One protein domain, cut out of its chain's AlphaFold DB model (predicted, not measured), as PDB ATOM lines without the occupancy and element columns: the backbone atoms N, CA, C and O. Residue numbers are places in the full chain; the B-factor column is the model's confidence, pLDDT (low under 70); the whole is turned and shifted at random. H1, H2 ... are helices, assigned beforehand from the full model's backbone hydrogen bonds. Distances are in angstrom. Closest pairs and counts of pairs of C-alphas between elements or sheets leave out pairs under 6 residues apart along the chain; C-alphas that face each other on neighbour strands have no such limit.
ATOM      1  N   GLU A   8      65.087  66.431 -46.363       92.31
ATOM      2  CA  GLU A   8      65.001  66.352 -44.898       92.31
ATOM      3  C   GLU A   8      63.554  66.424 -44.414       92.31
ATOM      4  O   GLU A   8      63.140  65.658 -43.539       92.31
ATOM      5  N   ARG A   9      62.750  67.301 -45.023       92.69
ATOM      6  CA  ARG A   9      61.332  67.441 -44.680       92.69
ATOM      7  C   ARG A   9      60.549  66.164 -44.982       92.69
ATOM      8  O   ARG A   9      59.678  65.775 -44.205       92.69
ATOM      9  N   GLU A  10      60.853  65.495 -46.089       95.62
ATOM     10  CA  GLU A  10      60.244  64.209 -46.435       95.62
ATOM     11  C   GLU A  10      60.688  63.079 -45.506       95.62
ATOM     12  O   GLU A  10      59.851  62.284 -45.071       95.62
ATOM     13  N   ALA A  11      61.972  63.021 -45.146       95.06
ATOM     14  CA  ALA A  11      62.479  62.051 -44.178       95.06
ATOM     15  C   ALA A  11      61.791  62.210 -42.813       95.06
ATOM     16  O   ALA A  11      61.371  61.220 -42.208       95.06
ATOM     17  N   LEU A  12      61.600  63.453 -42.367       95.88
ATOM     18  CA  LEU A  12      60.874  63.772 -41.141       95.88
ATOM     19  C   LEU A  12      59.417  63.291 -41.212       95.88
ATOM     20  O   LEU A  12      58.943  62.614 -40.304       95.88
ATOM     21  N   ARG A  13      58.715  63.576 -42.320       97.00
ATOM     22  CA  ARG A  13      57.332  63.116 -42.542       97.00
ATOM     23  C   ARG A  13      57.214  61.596 -42.499       97.00
ATOM     24  O   ARG A  13      56.280  61.084 -41.890       97.00
ATOM     25  N   ARG A  14      58.164  60.871 -43.102       97.56
ATOM     26  CA  ARG A  14      58.192  59.400 -43.050       97.56
ATOM     27  C   ARG A  14      58.330  58.903 -41.615       97.56
ATOM     28  O   ARG A  14      57.512  58.088 -41.199       97.56
ATOM     29  N   ARG A  15      59.268  59.458 -40.840       97.69
ATOM     30  CA  ARG A  15      59.450  59.103 -39.422       97.69
ATOM     31  C   ARG A  15      58.201  59.377 -38.589       97.69
ATOM     32  O   ARG A  15      57.797  58.519 -37.817       97.69
ATOM     33  N   PHE A  16      57.549  60.522 -38.785       98.44
ATOM     34  CA  PHE A  16      56.284  60.813 -38.104       98.44
ATOM     35  C   PHE A  16      55.173  59.839 -38.498       98.44
ATOM     36  O   PHE A  16      54.434  59.381 -37.634       98.44
ATOM     37  N   SER A  17      55.070  59.481 -39.778       98.31
ATOM     38  CA  SER A  17      54.070  58.508 -40.231       98.31
ATOM     39  C   SER A  17      54.318  57.103 -39.673       98.31
ATOM     40  O   SER A  17      53.370  56.389 -39.362       98.31
ATOM     41  N   GLU A  18      55.581  56.712 -39.517       98.06
ATOM     42  CA  GLU A  18      55.980  55.440 -38.919       98.06
ATOM     43  C   GLU A  18      55.701  55.427 -37.414       98.06
ATOM     44  O   GLU A  18      55.066  54.499 -36.917       98.06
ATOM     45  N   ALA A  19      56.076  56.496 -36.707       98.19
ATOM     46  CA  ALA A  19      55.774  56.662 -35.291       98.19
ATOM     47  C   ALA A  19      54.261  56.648 -35.024       98.19
ATOM     48  O   ALA A  19      53.806  55.975 -34.103       98.19
ATOM     49  N   ALA A  20      53.464  57.321 -35.860       98.19
ATOM     50  CA  ALA A  20      52.006  57.320 -35.743       98.19
ATOM     51  C   ALA A  20      51.407  55.917 -35.934       98.19
ATOM     52  O   ALA A  20      50.516  55.521 -35.182       98.19
ATOM     53  N   LYS A  21      51.920  55.137 -36.895       98.19
ATOM     54  CA  LYS A  21      51.509  53.737 -37.086       98.19
ATOM     55  C   LYS A  21      51.861  52.883 -35.874       98.19
ATOM     56  O   LYS A  21      50.983  52.209 -35.343       98.19
ATOM     57  N   SER A  22      53.098  52.976 -35.391       97.69
ATOM     58  CA  SER A  22      53.541  52.250 -34.199       97.69
ATOM     59  C   SER A  22      52.690  52.590 -32.969       97.69
ATOM     60  O   SER A  22      52.287  51.688 -32.241       97.69
ATOM     61  N   LEU A  23      52.333  53.865 -32.779       98.00
ATOM     62  CA  LEU A  23      51.449  54.289 -31.694       98.00
ATOM     63  C   LEU A  23      50.041  53.692 -31.827       98.00
ATOM     64  O   LEU A  23      49.462  53.251 -30.836       98.00
ATOM     65  N   SER A  24      49.491  53.648 -33.043       97.50
ATOM     66  CA  SER A  24      48.173  53.050 -33.284       97.50
ATOM     67  C   SER A  24      48.151  51.539 -33.021       97.50
ATOM     68  O   SER A  24      47.186  51.029 -32.454       97.50
ATOM     69  N   GLU A  25      49.228  50.830 -33.370       96.50
ATOM     70  CA  GLU A  25      49.387  49.402 -33.075       96.50
ATOM     71  C   GLU A  25      49.503  49.164 -31.569       96.50
ATOM     72  O   GLU A  25      48.795  48.312 -31.034       96.50
ATOM     73  N   LEU A  26      50.305  49.975 -30.872       97.38
ATOM     74  CA  LEU A  26      50.436  49.910 -29.418       97.38
ATOM     75  C   LEU A  26      49.091  50.119 -28.717       97.38
ATOM     76  O   LEU A  26      48.757  49.371 -27.801       97.38
ATOM     77  N   TYR A  27      48.303  51.109 -29.150       97.75
ATOM     78  CA  TYR A  27      46.980  51.359 -28.580       97.75
ATOM     79  C   TYR A  27      46.043  50.167 -28.794       97.75
ATOM     80  O   TYR A  27      45.384  49.716 -27.859       97.75
ATOM     81  N   ARG A  28      46.027  49.605 -30.007       97.19
ATOM     82  CA  ARG A  28      45.224  48.419 -30.318       97.19
ATOM     83  C   ARG A  28      45.615  47.233 -29.433       97.19
ATOM     84  O   ARG A  28      44.748  46.609 -28.825       97.19
ATOM     85  N   ASP A  29      46.904  46.947 -29.307       93.12
ATOM     86  CA  ASP A  29      47.390  45.829 -28.498       93.12
ATOM     87  C   ASP A  29      47.111  46.049 -27.000       93.12
ATOM     88  O   ASP A  29      46.702  45.117 -26.305       93.12
ATOM     89  N   ALA A  30      47.232  47.288 -26.513       90.06
ATOM     90  CA  ALA A  30      46.871  47.652 -25.145       90.06
ATOM     91  C   ALA A  30      45.377  47.426 -24.867       90.06
ATOM     92  O   ALA A  30      45.036  46.826 -23.848       90.06
ATOM     93  N   THR A  31      44.488  47.829 -25.785       94.69
ATOM     94  CA  THR A  31      43.042  47.583 -25.637       94.69
ATOM     95  C   THR A  31      42.713  46.093 -25.612       94.69
ATOM     96  O   THR A  31      41.980  45.642 -24.736       94.69
ATOM     97  N   HIS A  32      43.332  45.294 -26.486       91.56
ATOM     98  CA  HIS A  32      43.145  43.844 -26.474       91.56
ATOM     99  C   HIS A  32      43.662  43.191 -25.189       91.56
ATOM    100  O   HIS A  32      43.012  42.290 -24.658       91.56
ATOM    101  N   SER A  33      44.808  43.640 -24.672       88.75
ATOM    102  CA  SER A  33      45.351  43.134 -23.410       88.75
ATOM    103  C   SER A  33      44.468  43.506 -22.220       88.75
ATOM    104  O   SER A  33      44.308  42.692 -21.310       88.75
ATOM    105  N   TYR A  34      43.899  44.712 -22.219       90.94
ATOM    106  CA  TYR A  34      42.964  45.157 -21.188       90.94
ATOM    107  C   TYR A  34      41.685  44.312 -21.200       90.94
ATOM    108  O   TYR A  34      41.309  43.762 -20.166       90.94
ATOM    109  N   ASP A  35      41.069  44.128 -22.371       89.19
ATOM    110  CA  ASP A  35      39.854  43.320 -22.526       89.19
ATOM    111  C   ASP A  35      40.076  41.860 -22.118       89.19
ATOM    112  O   ASP A  35      39.228  41.256 -21.457       89.19
ATOM    113  N   ALA A  36      41.223  41.284 -22.492       86.38
ATOM    114  CA  ALA A  36      41.598  39.935 -22.088       86.38
ATOM    115  C   ALA A  36      41.738  39.827 -20.561       86.38
ATOM    116  O   ALA A  36      41.116  38.959 -19.949       86.38
ATOM    117  N   GLY A  37      42.474  40.754 -19.936       85.38
ATOM    118  CA  GLY A  37      42.644  40.787 -18.481       85.38
ATOM    119  C   GLY A  37      41.325  40.979 -17.727       85.38
ATOM    120  O   GLY A  37      41.101  40.338 -16.700       85.38
ATOM    121  N   TYR A  38      40.418  41.805 -18.256       86.12
ATOM    122  CA  TYR A  38      39.085  41.999 -17.689       86.12
ATOM    123  C   TYR A  38      38.250  40.712 -17.731       86.12
ATOM    124  O   TYR A  38      37.662  40.321 -16.720       86.12
ATOM    125  N   ARG A  39      38.233  40.003 -18.867       87.62
ATOM    126  CA  ARG A  39      37.529  38.713 -18.995       87.62
ATOM    127  C   ARG A  39      38.084  37.660 -18.038       87.62
ATOM    128  O   ARG A  39      37.306  36.967 -17.384       87.62
ATOM    129  N   ASP A  40      39.405  37.573 -17.906       83.25
ATOM    130  CA  ASP A  40      40.048  36.643 -16.974       83.25
ATOM    131  C   ASP A  40      39.679  36.955 -15.517       83.25
ATOM    132  O   ASP A  40      39.356  36.047 -14.745       83.25
ATOM    133  N   ALA A  41      39.649  38.237 -15.143       81.94
ATOM    134  CA  ALA A  41      39.215  38.666 -13.815       81.94
ATOM    135  C   ALA A  41      37.756  38.274 -13.531       81.94
ATOM    136  O   ALA A  41      37.459  37.770 -12.444       81.94
ATOM    137  N   LEU A  42      36.857  38.430 -14.509       86.50
ATOM    138  CA  LEU A  42      35.465  37.989 -14.385       86.50
ATOM    139  C   LEU A  42      35.353  36.471 -14.201       86.50
ATOM    140  O   LEU A  42      34.584  36.015 -13.355       86.50
ATOM    141  N   HIS A  43      36.141  35.676 -14.926       85.25
ATOM    142  CA  HIS A  43      36.163  34.221 -14.745       85.25
ATOM    143  C   HIS A  43      36.692  33.805 -13.367       85.25
ATOM    144  O   HIS A  43      36.159  32.874 -12.755       85.25
ATOM    145  N   LEU A  44      37.708  34.498 -12.843       84.12
ATOM    146  CA  LEU A  44      38.197  34.273 -11.481       84.12
ATOM    147  C   LEU A  44      37.128  34.607 -10.440       84.12
ATOM    148  O   LEU A  44      36.913  33.814  -9.522       84.12
ATOM    149  N   LEU A  45      36.430  35.729 -10.606       84.56
ATOM    150  CA  LEU A  45      35.329  36.124  -9.733       84.56
ATOM    151  C   LEU A  45      34.194  35.095  -9.764       84.56
ATOM    152  O   LEU A  45      33.751  34.640  -8.713       84.56
ATOM    153  N   GLN A  46      33.773  34.663 -10.953       86.50
ATOM    154  CA  GLN A  46      32.752  33.626 -11.115       86.50
ATOM    155  C   GLN A  46      33.153  32.333 -10.394       86.50
ATOM    156  O   GLN A  46      32.347  31.741  -9.677       86.50
ATOM    157  N   ARG A  47      34.410  31.898 -10.544       83.50
ATOM    158  CA  ARG A  47      34.922  30.700  -9.870       83.50
ATOM    159  C   ARG A  47      34.936  30.862  -8.353       83.50
ATOM    160  O   ARG A  47      34.605  29.910  -7.654       83.50
ATOM    161  N   TYR A  48      35.307  32.039  -7.856       81.69
ATOM    162  CA  TYR A  48      35.254  32.340  -6.430       81.69
ATOM    163  C   TYR A  48      33.821  32.252  -5.902       81.69
ATOM    164  O   TYR A  48      33.595  31.561  -4.915       81.69
ATOM    165  N   ILE A  49      32.856  32.871  -6.591       83.94
ATOM    166  CA  ILE A  49      31.438  32.831  -6.208       83.94
ATOM    167  C   ILE A  49      30.938  31.388  -6.161       83.94
ATOM    168  O   ILE A  49      30.347  31.005  -5.163       83.94
ATOM    169  N   LEU A  50      31.233  30.569  -7.177       84.81
ATOM    170  CA  LEU A  50      30.843  29.154  -7.190       84.81
ATOM    171  C   LEU A  50      31.441  28.368  -6.015       84.81
ATOM    172  O   LEU A  50      30.765  27.523  -5.435       84.81
ATOM    173  N   ILE A  51      32.701  28.627  -5.652       81.38
ATOM    174  CA  ILE A  51      33.348  27.976  -4.503       81.38
ATOM    175  C   ILE A  51      32.705  28.443  -3.192       81.38
ATOM    176  O   ILE A  51      32.399  27.609  -2.344       81.38
ATOM    177  N   ALA A  52      32.472  29.748  -3.044       79.56
ATOM    178  CA  ALA A  52      31.866  30.341  -1.854       79.56
ATOM    179  C   ALA A  52      30.409  29.885  -1.658       79.56
ATOM    180  O   ALA A  52      30.018  29.531  -0.550       79.56
ATOM    181  N   SER A  53      29.627  29.802  -2.738       77.50
ATOM    182  CA  SER A  53      28.227  29.363  -2.711       77.50
ATOM    183  C   SER A  53      28.066  27.857  -2.509       77.50
ATOM    184  O   SER A  53      26.988  27.405  -2.139       77.50
ATOM    185  N   SER A  54      29.111  27.058  -2.750       74.88
ATOM    186  CA  SER A  54      29.056  25.595  -2.605       74.88
ATOM    187  C   SER A  54      29.064  25.113  -1.147       74.88
ATOM    188  O   SER A  54      29.171  23.910  -0.923       74.88
ATOM    189  N   GLY A  55      28.965  26.008  -0.154       62.38
ATOM    190  CA  GLY A  55      28.601  25.684   1.236       62.38
ATOM    191  C   GLY A  55      29.562  24.784   2.023       62.38
ATOM    192  O   GLY A  55      29.366  24.575   3.217       62.38
ATOM    193  N   ASN A  56      30.628  24.275   1.408       54.56
ATOM    194  CA  ASN A  56      31.626  23.465   2.085       54.56
ATOM    195  C   ASN A  56      32.637  24.391   2.757       54.56
ATOM    196  O   ASN A  56      33.688  24.711   2.200       54.56
ATOM    197  N   GLN A 109      39.028  38.288   1.133       79.31
ATOM    198  CA  GLN A 109      39.139  36.896   0.696       79.31
ATOM    199  C   GLN A 109      39.132  36.780  -0.826       79.31
ATOM    200  O   GLN A 109      39.938  36.035  -1.389       79.31
ATOM    201  N   LEU A 110      38.278  37.551  -1.503       81.50
ATOM    202  CA  LEU A 110      38.244  37.614  -2.963       81.50
ATOM    203  C   LEU A 110      39.572  38.135  -3.531       81.50
ATOM    204  O   LEU A 110      40.153  37.514  -4.423       81.50
ATOM    205  N   LEU A 111      40.096  39.239  -2.990       79.31
ATOM    206  CA  LEU A 111      41.385  39.796  -3.412       79.31
ATOM    207  C   LEU A 111      42.538  38.816  -3.149       79.31
ATOM    208  O   LEU A 111      43.423  38.654  -3.995       79.31
ATOM    209  N   GLY A 112      42.512  38.111  -2.016       81.12
ATOM    210  CA  GLY A 112      43.460  37.041  -1.707       81.12
ATOM    211  C   GLY A 112      43.396  35.886  -2.712       81.12
ATOM    212  O   GLY A 112      44.436  35.418  -3.187       81.12
ATOM    213  N   PHE A 113      42.191  35.459  -3.091       82.56
ATOM    214  CA  PHE A 113      41.975  34.427  -4.104       82.56
ATOM    215  C   PHE A 113      42.510  34.851  -5.472       82.56
ATOM    216  O   PHE A 113      43.296  34.110  -6.065       82.56
ATOM    217  N   ILE A 114      42.153  36.051  -5.944       81.62
ATOM    218  CA  ILE A 114      42.617  36.588  -7.231       81.62
ATOM    219  C   ILE A 114      44.147  36.648  -7.247       81.62
ATOM    220  O   ILE A 114      44.776  36.126  -8.168       81.62
ATOM    221  N   ARG A 115      44.774  37.181  -6.192       82.62
ATOM    222  CA  ARG A 115      46.238  37.255  -6.087       82.62
ATOM    223  C   ARG A 115      46.898  35.876  -6.141       82.62
ATOM    224  O   ARG A 115      47.918  35.709  -6.807       82.62
ATOM    225  N   ASN A 116      46.343  34.885  -5.448       80.56
ATOM    226  CA  ASN A 116      46.877  33.522  -5.453       80.56
ATOM    227  C   ASN A 116      46.667  32.816  -6.798       80.56
ATOM    228  O   ASN A 116      47.544  32.069  -7.236       80.56
ATOM    229  N   ALA A 117      45.538  33.060  -7.461       77.12
ATOM    230  CA  ALA A 117      45.259  32.532  -8.789       77.12
ATOM    231  C   ALA A 117      46.239  33.094  -9.829       77.12
ATOM    232  O   ALA A 117      46.838  32.314 -10.569       77.12
ATOM    233  N   LEU A 118      46.483  34.410  -9.809       79.31
ATOM    234  CA  LEU A 118      47.462  35.067 -10.680       79.31
ATOM    235  C   LEU A 118      48.878  34.521 -10.452       79.31
ATOM    236  O   LEU A 118      49.522  34.078 -11.397       79.31
ATOM    237  N   LYS A 119      49.322  34.403  -9.191       82.31
ATOM    238  CA  LYS A 119      50.636  33.816  -8.862       82.31
ATOM    239  C   LYS A 119      50.813  32.397  -9.409       82.31
ATOM    240  O   LYS A 119      51.879  32.054  -9.911       82.31
ATOM    241  N   ARG A 120      49.791  31.540  -9.292       76.56
ATOM    242  CA  ARG A 120      49.848  30.172  -9.839       76.56
ATOM    243  C   ARG A 120      49.866  30.177 -11.357       76.56
ATOM    244  O   ARG A 120      50.568  29.363 -11.951       76.56
ATOM    245  N   HIS A 121      49.104  31.075 -11.969       75.88
ATOM    246  CA  HIS A 121      49.078  31.224 -13.412       75.88
ATOM    247  C   HIS A 121      50.456  31.618 -13.953       75.88
ATOM    248  O   HIS A 121      50.920  30.988 -14.896       75.88
ATOM    249  N   ASP A 122      51.169  32.543 -13.308       75.69
ATOM    250  CA  ASP A 122      52.523  32.940 -13.719       75.69
ATOM    251  C   ASP A 122      53.520  31.780 -13.653       75.69
ATOM    252  O   ASP A 122      54.295  31.570 -14.587       75.69
ATOM    253  N   VAL A 123      53.458  30.966 -12.594       73.75
ATOM    254  CA  VAL A 123      54.299  29.766 -12.449       73.75
ATOM    255  C   VAL A 123      53.995  28.740 -13.545       73.75
ATOM    256  O   VAL A 123      54.917  28.184 -14.145       73.75
ATOM    257  N   LEU A 124      52.716  28.507 -13.855       70.81
ATOM    258  CA  LEU A 124      52.301  27.602 -14.933       70.81
ATOM    259  C   LEU A 124      52.695  28.141 -16.315       70.81
ATOM    260  O   LEU A 124      53.184  27.391 -17.163       70.81
ATOM    261  N   SER A 125      52.544  29.445 -16.532       71.56
ATOM    262  CA  SER A 125      52.898  30.113 -17.780       71.56
ATOM    263  C   SER A 125      54.416  30.084 -18.008       71.56
ATOM    264  O   SER A 125      54.870  29.732 -19.099       71.56
ATOM    265  N   ALA A 126      55.220  30.316 -16.966       65.50
ATOM    266  CA  ALA A 126      56.677  30.181 -17.004       65.50
ATOM    267  C   ALA A 126      57.128  28.733 -17.268       65.50
ATOM    268  O   ALA A 126      57.994  28.500 -18.116       65.50
TER     269      ALA A 126
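What this domain is: This is residues 8 to 56 and 109 to 126 of the 224 residues of an uncharacterized protein of Trypanosoma congolense (strain IL3000) (UniProt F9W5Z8). One very long helix, H1, makes most of the length of this domain, and a much shorter helix, H2, crosses it obliquely with residues 110 to 117 beside residues 41 to 48 of H1, its residues 119 to 126 pointing away from H1. H1 meets H2 with residues 41 to 48 alone; residues 8 to 39 of H1 and residues 119 to 126 of H2 stick out free. The printed part has 67 residues, 64 of them in two named helices, in the order H1, H2, with no named strand; the class is all helix. The whole is extended, with a radius of gyration of the C-alphas of 20.6 A, and a rod in outline, spanning 72 by 22 by 15 A.

Where its parts are: Find C-alpha 8 at (65.001, 66.352, -44.898); from there H1, residues 8 to 53, runs 67.1 A to C-alpha 53 at (28.227, 29.363, -2.711). Next look at Gln 109, where H2, residues 109 to 126, begins; it runs 25.8 A to C-alpha 126 at (56.677, 30.181, -17.004).

How they stand to each other: Start on H1 at Leu 44 and look across to Ile 114 of H2: their C-alphas, the closest of the two helices, are 6.6 A apart. H1 and H2 touch, with 7 pairs of C-alphas within 8 A. On H2 the touching residues are 110 to 117 alone. The two lines stand at a steep tilt of 57 degrees, and the helices run opposite ways. Along the backbones of H1 and H2 you will find every O i to N i+4 pair within hydrogen-bond range.

The domain as a whole: The two C-alphas farthest apart, those of Glu 8 and Asn 56, are 71.8 A apart. After Asn 56 the numbering jumps: residues 57 to 108 are not printed, and C-alphas 56 and 109 are 15.5 A apart across this cut, which lies in the link from H1 to H2. In the B-factor column the mean pLDDT of the printed part is 86.2; residues 55 to 56 and residue 126 are under 70.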